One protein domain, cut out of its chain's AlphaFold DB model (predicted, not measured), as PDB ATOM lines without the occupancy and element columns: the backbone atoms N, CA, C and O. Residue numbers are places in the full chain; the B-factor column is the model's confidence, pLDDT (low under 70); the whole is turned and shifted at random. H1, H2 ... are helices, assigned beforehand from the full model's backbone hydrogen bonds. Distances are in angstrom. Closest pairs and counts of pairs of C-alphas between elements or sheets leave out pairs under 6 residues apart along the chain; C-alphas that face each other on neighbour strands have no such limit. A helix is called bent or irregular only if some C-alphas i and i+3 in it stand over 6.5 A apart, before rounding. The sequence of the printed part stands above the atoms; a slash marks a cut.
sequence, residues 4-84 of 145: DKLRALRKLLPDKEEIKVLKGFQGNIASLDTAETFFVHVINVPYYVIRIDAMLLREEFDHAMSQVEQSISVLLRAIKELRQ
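Overview. This is residues 4 to 84 of the 145 residues of the protein "FH2 domain-containing protein" of Ciona intestinalis (UniProt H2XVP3). A long helical arm, residues 60 to 84 of H4, sticks out from a small body of H1, H2, H3 and H4a. The printed part has 81 residues with four named helices, H1 to H4 in order: all helix. It is extended, radius of gyration of the C-alphas 21.7 A, spanning 75 by 19 by 16 A.

Along the chain. H1, residues 4 to 11, begins at C-alpha 4 (162.771, 179.318, 174.337). H2 is residues 16 to 24; H3, residues 34 to 44, measures 15.8 A. H4, residues 48 to 84, one helix by its hydrogen bonds, is bent: C-alphas 59 and 62 are 7.4 A apart. Its arms are H4a, residues 48 to 59, 16.5 A, and H4b, residues 62 to 84, 32.2 A, ending at C-alpha 84 (182.668, 218.756, 179.168).

Arrangement. H1 touches H4a, opposite ways at a shallow tilt of 29 degrees; closest C-alphas Leu 6 and Leu 56, 6.3 A. H2 touches H3, about perpendicular at 86 degrees; closest C-alphas Leu 22 and Val 40, 6.1 A. H4b touches no helix. Every O i to N i+4 pair is within hydrogen-bond range in H1, H2, H3, H4a and H4b.

Size, cuts and confidence. The farthest C-alphas, Gly 27 and Gln 84, are 75.3 A apart. The printed part has no cut; no printed residue is under 70 in pLDDT.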
ATOM      1  N   ASP A   4     162.061 180.605 174.391       95.25
ATOM      2  CA  ASP A   4     162.771 179.318 174.337       95.25
ATOM      3  C   ASP A   4     161.949 178.201 173.691       95.25
ATOM      4  O   ASP A   4     162.446 177.476 172.826       95.25
ATOM      5  N   LYS A   5     160.665 178.090 174.049       95.62
ATOM      6  CA  LYS A   5     159.757 177.118 173.427       95.62
ATOM      7  C   LYS A   5     159.506 177.442 171.957       95.62
ATOM      8  O   LYS A   5     159.441 176.528 171.143       95.62
ATOM      9  N   LEU A   6     159.394 178.723 171.603       96.31
ATOM     10  CA  LEU A   6     159.248 179.144 170.209       96.31
ATOM     11  C   LEU A   6     160.510 178.841 169.381       96.31
ATOM     12  O   LEU A   6     160.387 178.359 168.259       96.31
ATOM     13  N   ARG A   7     161.716 179.034 169.933       96.50
ATOM     14  CA  ARG A   7     162.984 178.672 169.274       96.50
ATOM     15  C   ARG A   7     163.102 177.164 169.096       96.50
ATOM     16  O   ARG A   7     163.528 176.711 168.037       96.50
ATOM     17  N   ALA A   8     162.723 176.393 170.115       96.50
ATOM     18  CA  ALA A   8     162.685 174.939 170.028       96.50
ATOM     19  C   ALA A   8     161.707 174.488 168.935       96.50
ATOM     20  O   ALA A   8     162.106 173.755 168.037       96.50
ATOM     21  N   LEU A   9     160.473 175.006 168.938       95.62
ATOM     22  CA  LEU A   9     159.487 174.721 167.897       95.62
ATOM     23  C   LEU A   9     160.016 175.091 166.509       95.62
ATOM     24  O   LEU A   9     159.894 174.296 165.588       95.62
ATOM     25  N   ARG A  10     160.646 176.263 166.366       96.12
ATOM     26  CA  ARG A  10     161.199 176.734 165.093       96.12
ATOM     27  C   ARG A  10     162.283 175.810 164.535       96.12
ATOM     28  O   ARG A  10     162.331 175.622 163.321       96.12
ATOM     29  N   LYS A  11     163.132 175.258 165.409       96.25
ATOM     30  CA  LYS A  11     164.187 174.288 165.066       96.25
ATOM     31  C   LYS A  11     163.640 172.904 164.726       96.25
ATOM     32  O   LYS A  11     164.249 172.213 163.926       96.25
ATOM     33  N   LEU A  12     162.529 172.518 165.349       95.88
ATOM     34  CA  LEU A  12     161.877 171.220 165.167       95.88
ATOM     35  C   LEU A  12     160.868 171.206 164.012       95.88
ATOM     36  O   LEU A  12     160.221 170.187 163.804       95.88
ATOM     37  N   LEU A  13     160.672 172.322 163.300       95.81
ATOM     38  CA  LEU A  13     159.736 172.344 162.179       95.81
ATOM     39  C   LEU A  13     160.156 171.324 161.113       95.81
ATOM     40  O   LEU A  13     161.342 171.277 160.780       95.81
ATOM     41  N   PRO A  14     159.188 170.583 160.544       95.31
ATOM     42  CA  PRO A  14     159.474 169.577 159.539       95.31
ATOM     43  C   PRO A  14     160.074 170.211 158.285       95.31
ATOM     44  O   PRO A  14     159.745 171.352 157.922       95.31
ATOM     45  N   ASP A  15     160.939 169.463 157.614       95.75
ATOM     46  CA  ASP A  15     161.529 169.866 156.348       95.75
ATOM     47  C   ASP A  15     160.537 169.748 155.175       95.75
ATOM     48  O   ASP A  15     159.367 169.387 155.316       95.75
ATOM     49  N   LYS A  16     160.986 170.112 153.969       94.62
ATOM     50  CA  LYS A  16     160.112 170.126 152.787       94.62
ATOM     51  C   LYS A  16     159.589 168.741 152.408       94.62
ATOM     52  O   LYS A  16     158.473 168.667 151.897       94.62
ATOM     53  N   GLU A  17     160.377 167.688 152.592       95.56
ATOM     54  CA  GLU A  17     159.966 166.329 152.245       95.56
ATOM     55  C   GLU A  17     159.022 165.775 153.314       95.56
ATOM     56  O   GLU A  17     157.951 165.272 152.972       95.56
ATOM     57  N   GLU A  18     159.322 165.992 154.594       94.31
ATOM     58  CA  GLU A  18     158.438 165.642 155.711       94.31
ATOM     59  C   GLU A  18     157.072 166.335 155.587       94.31
ATOM     60  O   GLU A  18     156.029 165.701 155.737       94.31
ATOM     61  N   ILE A  19     157.042 167.619 155.211       94.75
ATOM     62  CA  ILE A  19     155.788 168.346 154.955       94.75
ATOM     63  C   ILE A  19     154.982 167.692 153.826       94.75
ATOM     64  O   ILE A  19     153.757 167.614 153.930       94.75
ATOM     65  N   LYS A  20     155.626 167.248 152.737       94.25
ATOM     66  CA  LYS A  20     154.920 166.569 151.636       94.25
ATOM     67  C   LYS A  20     154.307 165.257 152.107       94.25
ATOM     68  O   LYS A  20     153.156 164.994 151.773       94.25
ATOM     69  N   VAL A  21     155.049 164.471 152.889       94.12
ATOM     70  CA  VAL A  21     154.567 163.203 153.453       94.12
ATOM     71  C   VAL A  21     153.365 163.452 154.364       94.12
ATOM     72  O   VAL A  21     152.304 162.870 154.147       94.12
ATOM     73  N   LEU A  22     153.486 164.386 155.311       92.75
ATOM     74  CA  LEU A  22     152.420 164.713 156.262       92.75
ATOM     75  C   LEU A  22     151.168 165.280 155.576       92.75
ATOM     76  O   LEU A  22     150.052 164.951 155.967       92.75
ATOM     77  N   LYS A  23     151.323 166.103 154.528       90.00
ATOM     78  CA  LYS A  23     150.186 166.625 153.743       90.00
ATOM     79  C   LYS A  23     149.571 165.594 152.801       90.00
ATOM     80  O   LYS A  23     148.401 165.721 152.457       90.00
ATOM     81  N   GLY A  24     150.359 164.623 152.348       89.56
ATOM     82  CA  GLY A  24     149.916 163.549 151.462       89.56
ATOM     83  C   GLY A  24     149.223 162.396 152.186       89.56
ATOM     84  O   GLY A  24     148.677 161.514 151.522       89.56
ATOM     85  N   PHE A  25     149.232 162.382 153.521       90.75
ATOM     86  CA  PHE A  25     148.598 161.341 154.317       90.75
ATOM     87  C   PHE A  25     147.066 161.383 154.180       90.75
ATOM     88  O   PHE A  25     146.418 162.353 154.565       90.75
ATOM     89  N   GLN A  26     146.486 160.310 153.635       86.19
ATOM     90  CA  GLN A  26     145.036 160.149 153.424       86.19
ATOM     91  C   GLN A  26     144.376 159.222 154.462       86.19
ATOM     92  O   GLN A  26     143.187 158.922 154.361       86.19
ATOM     93  N   GLY A  27     145.149 158.724 155.433       89.06
ATOM     94  CA  GLY A  27     144.646 157.867 156.502       89.06
ATOM     95  C   GLY A  27     143.923 158.646 157.603       89.06
ATOM     96  O   GLY A  27     143.746 159.865 157.538       89.06
ATOM     97  N   ASN A  28     143.515 157.937 158.655       90.38
ATOM     98  CA  ASN A  28     142.922 158.574 159.824       90.38
ATOM     99  C   ASN A  28     144.004 159.320 160.621       90.38
ATOM    100  O   ASN A  28     144.889 158.695 161.189       90.38
ATOM    101  N   ILE A  29     143.922 160.649 160.712       86.25
ATOM    102  CA  ILE A  29     144.874 161.458 161.499       86.25
ATOM    103  C   ILE A  29     144.914 160.993 162.964       86.25
ATOM    104  O   ILE A  29     145.972 161.008 163.577       86.25
ATOM    105  N   ALA A  30     143.798 160.497 163.513       86.19
ATOM    106  CA  ALA A  30     143.743 159.995 164.887       86.19
ATOM    107  C   ALA A  30     144.529 158.689 165.118       86.19
ATOM    108  O   ALA A  30     144.657 158.268 166.264       86.19
ATOM    109  N   SER A  31     145.024 158.030 164.061       91.19
ATOM    110  CA  SER A  31     145.919 156.872 164.184       91.19
ATOM    111  C   SER A  31     147.404 157.232 164.122       91.19
ATOM    112  O   SER A  31     148.229 156.336 164.279       91.19
ATOM    113  N   LEU A  32     147.747 158.495 163.846       91.62
ATOM    114  CA  LEU A  32     149.127 158.981 163.876       91.62
ATOM    115  C   LEU A  32     149.614 159.122 165.317       91.62
ATOM    116  O   LEU A  32     148.817 159.248 166.252       91.62
ATOM    117  N   ASP A  33     150.933 159.140 165.502       94.38
ATOM    118  CA  ASP A  33     151.480 159.412 166.824       94.38
ATOM    119  C   ASP A  33     151.261 160.882 167.246       94.38
ATOM    120  O   ASP A  33     150.765 161.734 166.496       94.38
ATOM    121  N   THR A  34     151.612 161.197 168.494       94.81
ATOM    122  CA  THR A  34     151.404 162.545 169.049       94.81
ATOM    123  C   THR A  34     152.214 163.618 168.307       94.81
ATOM    124  O   THR A  34     151.733 164.741 168.141       94.81
ATOM    125  N   ALA A  35     153.437 163.306 167.871       92.44
ATOM    126  CA  ALA A  35     154.326 164.255 167.206       92.44
ATOM    127  C   ALA A  35     153.871 164.525 165.765       92.44
ATOM    128  O   ALA A  35     153.773 165.682 165.351       92.44
ATOM    129  N   GLU A  36     153.518 163.477 165.028       92.88
ATOM    130  CA  GLU A  36     152.970 163.556 163.675       92.88
ATOM    131  C   GLU A  36     151.644 164.323 163.663       92.88
ATOM    132  O   GLU A  36     151.479 165.271 162.890       92.88
ATOM    133  N   THR A  37     150.729 163.993 164.583       94.12
ATOM    134  CA  THR A  37     149.447 164.701 164.739       94.12
ATOM    135  C   THR A  37     149.666 166.189 165.015       94.12
ATOM    136  O   THR A  37     149.021 167.050 164.408       94.12
ATOM    137  N   PHE A  38     150.619 166.520 165.896       94.50
ATOM    138  CA  PHE A  38     150.979 167.904 166.191       94.50
ATOM    139  C   PHE A  38     151.457 168.647 164.936       94.50
ATOM    140  O   PHE A  38     150.959 169.737 164.641       94.50
ATOM    141  N   PHE A  39     152.375 168.064 164.161       95.00
ATOM    142  CA  PHE A  39     152.892 168.725 162.965       95.00
ATOM    143  C   PHE A  39     151.861 168.840 161.846       95.00
ATOM    144  O   PHE A  39     151.825 169.887 161.200       95.00
ATOM    145  N   VAL A  40     150.963 167.864 161.666       94.31
ATOM    146  CA  VAL A  40     149.818 167.985 160.744       94.31
ATOM    147  C   VAL A  40     148.972 169.214 161.087       94.31
ATOM    148  O   VAL A  40     148.581 169.970 160.195       94.31
ATOM    149  N   HIS A  41     148.715 169.480 162.368       93.38
ATOM    150  CA  HIS A  41     147.996 170.690 162.767       93.38
ATOM    151  C   HIS A  41     148.807 171.965 162.513       93.38
ATOM    152  O   HIS A  41     148.264 172.928 161.970       93.38
ATOM    153  N   VAL A  42     150.101 171.975 162.839       94.62
ATOM    154  CA  VAL A  42     150.973 173.147 162.651       94.62
ATOM    155  C   VAL A  42     151.109 173.533 161.173       94.62
ATOM    156  O   VAL A  42     150.935 174.704 160.841       94.62
ATOM    157  N   ILE A  43     151.375 172.581 160.271       95.00
ATOM    158  CA  ILE A  43     151.607 172.863 158.839       95.00
ATOM    159  C   ILE A  43     150.341 173.302 158.091       95.00
ATOM    160  O   ILE A  43     150.436 173.863 156.994       95.00
ATOM    161  N   ASN A  44     149.168 173.036 158.671       93.06
ATOM    162  CA  ASN A  44     147.875 173.486 158.162       93.06
ATOM    163  C   ASN A  44     147.539 174.919 158.595       93.06
ATOM    164  O   ASN A  44     146.658 175.543 158.005       93.06
ATOM    165  N   VAL A  45     148.263 175.486 159.567       95.69
ATOM    166  CA  VAL A  45     148.146 176.909 159.897       95.69
ATOM    167  C   VAL A  45     148.766 177.741 158.763       95.69
ATOM    168  O   VAL A  45     149.955 177.589 158.456       95.69
ATOM    169  N   PRO A  46     148.018 178.677 158.148       96.00
ATOM    170  CA  PRO A  46     148.556 179.520 157.088       96.00
ATOM    171  C   PRO A  46     149.766 180.323 157.568       96.00
ATOM    172  O   PRO A  46     149.694 181.018 158.586       96.00
ATOM    173  N   TYR A  47     150.863 180.264 156.810       96.31
ATOM    174  CA  TYR A  47     152.106 180.989 157.098       96.31
ATOM    175  C   TYR A  47     152.703 180.685 158.486       96.31
ATOM    176  O   TYR A  47     153.315 181.561 159.096       96.31
ATOM    177  N   TYR A  48     152.530 179.462 159.002       95.81
ATOM    178  CA  TYR A  48     152.969 179.064 160.350       95.81
ATOM    179  C   TYR A  48     154.426 179.434 160.666       95.81
ATOM    180  O   TYR A  48     154.699 179.929 161.755       95.81
ATOM    181  N   VAL A  49     155.342 179.279 159.702       96.00
ATOM    182  CA  VAL A  49     156.758 179.644 159.859       96.00
ATOM    183  C   VAL A  49     156.910 181.130 160.195       96.00
ATOM    184  O   VAL A  49     157.494 181.477 161.217       96.00
ATOM    185  N   ILE A  50     156.309 182.001 159.380       97.44
ATOM    186  CA  ILE A  50     156.359 183.459 159.561       97.44
ATOM    187  C   ILE A  50     155.670 183.859 160.866       97.44
ATOM    188  O   ILE A  50     156.143 184.750 161.563       97.44
ATOM    189  N   ARG A  51     154.567 183.198 161.233       97.44
ATOM    190  CA  ARG A  51     153.880 183.458 162.504       97.44
ATOM    191  C   ARG A  51     154.762 183.117 163.704       97.44
ATOM    192  O   ARG A  51     154.782 183.898 164.648       97.44
ATOM    193  N   ILE A  52     155.489 181.998 163.671       97.00
ATOM    194  CA  ILE A  52     156.439 181.619 164.729       97.00
ATOM    195  C   ILE A  52     157.580 182.639 164.801       97.00
ATOM    196  O   ILE A  52     157.894 183.108 165.892       97.00
ATOM    197  N   ASP A  53     158.143 183.030 163.656       97.38
ATOM    198  CA  ASP A  53     159.214 184.031 163.588       97.38
ATOM    199  C   ASP A  53     158.738 185.406 164.106       97.38
ATOM    200  O   ASP A  53     159.443 186.068 164.864       97.38
ATOM    201  N   ALA A  54     157.504 185.810 163.793       97.88
ATOM    202  CA  ALA A  54     156.902 187.042 164.302       97.88
ATOM    203  C   ALA A  54     156.600 186.977 165.809       97.88
ATOM    204  O   ALA A  54     156.775 187.969 166.514       97.88
ATOM    205  N   MET A  55     156.157 185.822 166.318       97.62
ATOM    206  CA  MET A  55     155.992 185.611 167.758       97.62
ATOM    207  C   MET A  55     157.340 185.699 168.475       97.62
ATOM    208  O   MET A  55     157.420 186.378 169.488       97.62
ATOM    209  N   LEU A  56     158.395 185.077 167.936       97.38
ATOM    210  CA  LEU A  56     159.756 185.193 168.472       97.38
ATOM    211  C   LEU A  56     160.212 186.645 168.532       97.38
ATOM    212  O   LEU A  56     160.617 187.106 169.595       97.38
ATOM    213  N   LEU A  57     160.080 187.364 167.416       96.56
ATOM    214  CA  LEU A  57     160.422 188.777 167.351       96.56
ATOM    215  C   LEU A  57     159.679 189.560 168.431       96.56
ATOM    216  O   LEU A  57     160.312 190.292 169.177       96.56
ATOM    217  N   ARG A  58     158.362 189.381 168.553       97.25
ATOM    218  CA  ARG A  58     157.553 190.098 169.544       97.25
ATOM    219  C   ARG A  58     158.015 189.840 170.980       97.25
ATOM    220  O   ARG A  58     158.050 190.775 171.764       97.25
ATOM    221  N   GLU A  59     158.352 188.598 171.327       96.69
ATOM    222  CA  GLU A  59     158.809 188.255 172.683       96.69
ATOM    223  C   GLU A  59     160.226 188.782 172.985       96.69
ATOM    224  O   GLU A  59     160.564 189.003 174.144       96.69
ATOM    225  N   GLU A  60     161.070 188.969 171.965       95.44
ATOM    226  CA  GLU A  60     162.471 189.386 172.128       95.44
ATOM    227  C   GLU A  60     162.701 190.885 171.877       95.44
ATOM    228  O   GLU A  60     163.732 191.423 172.288       95.44
ATOM    229  N   PHE A  61     161.754 191.558 171.220       96.75
ATOM    230  CA  PHE A  61     161.909 192.919 170.714       96.75
ATOM    231  C   PHE A  61     162.255 193.921 171.811       96.75
ATOM    232  O   PHE A  61     163.260 194.618 171.694       96.75
ATOM    233  N   ASP A  62     161.471 193.967 172.889       97.31
ATOM    234  CA  ASP A  62     161.659 194.960 173.952       97.31
ATOM    235  C   ASP A  62     163.016 194.798 174.642       97.31
ATOM    236  O   ASP A  62     163.704 195.777 174.936       97.31
ATOM    237  N   HIS A  63     163.448 193.550 174.849       96.19
ATOM    238  CA  HIS A  63     164.755 193.269 175.427       96.19
ATOM    239  C   HIS A  63     165.889 193.704 174.494       96.19
ATOM    240  O   HIS A  63     166.816 194.387 174.930       96.19
ATOM    241  N   ALA A  64     165.807 193.339 173.211       96.75
ATOM    242  CA  ALA A  64     166.798 193.729 172.216       96.75
ATOM    243  C   ALA A  64     166.876 195.258 172.069       96.75
ATOM    244  O   ALA A  64     167.969 195.823 172.058       96.75
ATOM    245  N   MET A  65     165.726 195.936 172.023       98.25
ATOM    246  CA  MET A  65     165.661 197.392 171.924       98.25
ATOM    247  C   MET A  65     166.258 198.065 173.161       98.25
ATOM    248  O   MET A  65     167.098 198.951 173.026       98.25
ATOM    249  N   SER A  66     165.924 197.587 174.363       98.38
ATOM    250  CA  SER A  66     166.478 198.121 175.612       98.38
ATOM    251  C   SER A  66     168.008 198.017 175.664       98.38
ATOM    252  O   SER A  66     168.680 198.968 176.068       98.38
ATOM    253  N   GLN A  67     168.588 196.908 175.190       98.12
ATOM    254  CA  GLN A  67     170.047 196.756 175.107       98.12
ATOM    255  C   GLN A  67     170.692 197.769 174.147       98.12
ATOM    256  O   GLN A  67     171.756 198.327 174.445       98.12
ATOM    257  N   VAL A  68     170.056 198.025 173.001       98.38
ATOM    258  CA  VAL A  68     170.521 199.019 172.023       98.38
ATOM    259  C   VAL A  68     170.435 200.428 172.611       98.38
ATOM    260  O   VAL A  68     171.424 201.164 172.587       98.38
ATOM    261  N   GLU A  69     169.298 200.791 173.202       98.56
ATOM    262  CA  GLU A  69     169.091 202.089 173.850       98.56
ATOM    263  C   GLU A  69     170.095 202.335 174.978       98.56
ATOM    264  O   GLU A  69     170.693 203.411 175.059       98.56
ATOM    265  N   GLN A  70     170.345 201.327 175.817       98.50
ATOM    266  CA  GLN A  70     171.337 201.409 176.883       98.50
ATOM    267  C   GLN A  70     172.742 201.642 176.315       98.50
ATOM    268  O   GLN A  70     173.472 202.503 176.812       98.50
ATOM    269  N   SER A  71     173.114 200.922 175.255       98.38
ATOM    270  CA  SER A  71     174.421 201.069 174.605       98.38
ATOM    271  C   SER A  71     174.616 202.477 174.035       98.38
ATOM    272  O   SER A  71     175.658 203.102 174.248       98.38
ATOM    273  N   ILE A  72     173.590 203.019 173.372       98.62
ATOM    274  CA  ILE A  72     173.597 204.388 172.841       98.62
ATOM    275  C   ILE A  72     173.684 205.404 173.981       98.62
ATOM    276  O   ILE A  72     174.498 206.325 173.923       98.62
ATOM    277  N   SER A  73     172.891 205.228 175.038       98.50
ATOM    278  CA  SER A  73     172.882 206.115 176.204       98.50
ATOM    279  C   SER A  73     174.261 206.200 176.868       98.50
ATOM    280  O   SER A  73     174.757 207.297 177.141       98.50
ATOM    281  N   VAL A  74     174.937 205.059 177.045       98.56
ATOM    282  CA  VAL A  74     176.306 205.006 177.582       98.56
ATOM    283  C   VAL A  74     177.286 205.758 176.681       98.56
ATOM    284  O   VAL A  74     178.075 206.557 177.189       98.56
ATOM    285  N   LEU A  75     177.223 205.559 175.361       98.56
ATOM    286  CA  LEU A  75     178.091 206.261 174.410       98.56
ATOM    287  C   LEU A  75     177.857 207.774 174.424       98.56
ATOM    288  O   LEU A  75     178.814 208.544 174.504       98.56
ATOM    289  N   LEU A  76     176.599 208.212 174.388       98.50
ATOM    290  CA  LEU A  76     176.247 209.630 174.431       98.50
ATOM    291  C   LEU A  76     176.716 210.283 175.731       98.50
ATOM    292  O   LEU A  76     177.269 211.386 175.700       98.50
ATOM    293  N   ARG A  77     176.547 209.594 176.865       98.50
ATOM    294  CA  ARG A  77     177.038 210.067 178.160       98.50
ATOM    295  C   ARG A  77     178.561 210.191 178.164       98.50
ATOM    296  O   ARG A  77     179.057 211.258 178.509       98.50
ATOM    297  N   ALA A  78     179.286 209.171 177.708       98.06
ATOM    298  CA  ALA A  78     180.746 209.205 177.637       98.06
ATOM    299  C   ALA A  78     181.254 210.343 176.733       98.06
ATOM    300  O   ALA A  78     182.161 211.081 177.108       98.06
ATOM    301  N   ILE A  79     180.637 210.548 175.561       97.75
ATOM    302  CA  ILE A  79     180.977 211.663 174.662       97.75
ATOM    303  C   ILE A  79     180.735 213.007 175.351       97.75
ATOM    304  O   ILE A  79     181.569 213.910 175.254       97.75
ATOM    305  N   LYS A  80     179.605 213.158 176.050       98.19
ATOM    306  CA  LYS A  80     179.281 214.383 176.784       98.19
ATOM    307  C   LYS A  80     180.301 214.652 177.889       98.19
ATOM    308  O   LYS A  80     180.818 215.762 177.955       98.19
ATOM    309  N   GLU A  81     180.622 213.649 178.700       97.38
ATOM    310  CA  GLU A  81     181.624 213.743 179.766       97.38
ATOM    311  C   GLU A  81     182.995 214.137 179.207       97.38
ATOM    312  O   GLU A  81     183.603 215.081 179.701       97.38
ATOM    313  N   LEU A  82     183.447 213.506 178.118       95.56
ATOM    314  CA  LEU A  82     184.713 213.851 177.464       95.56
ATOM    315  C   LEU A  82     184.726 215.291 176.934       95.56
ATOM    316  O   LEU A  82     185.722 215.991 177.096       95.56
ATOM    317  N   ARG A  83     183.626 215.754 176.323       95.44
ATOM    318  CA  ARG A  83     183.510 217.125 175.793       95.44
ATOM    319  C   ARG A  83     183.417 218.190 176.883       95.44
ATOM    320  O   ARG A  83     183.802 219.328 176.636       95.44
ATOM    321  N   GLN A  84     182.861 217.842 178.039       96.12
ATOM    322  CA  GLN A  84     182.668 218.756 179.168       96.12
ATOM    323  C   GLN A  84     183.806 218.678 180.195       96.12
ATOM    324  O   GLN A  84     183.860 219.489 181.116       96.12
TER     325      GLN A  84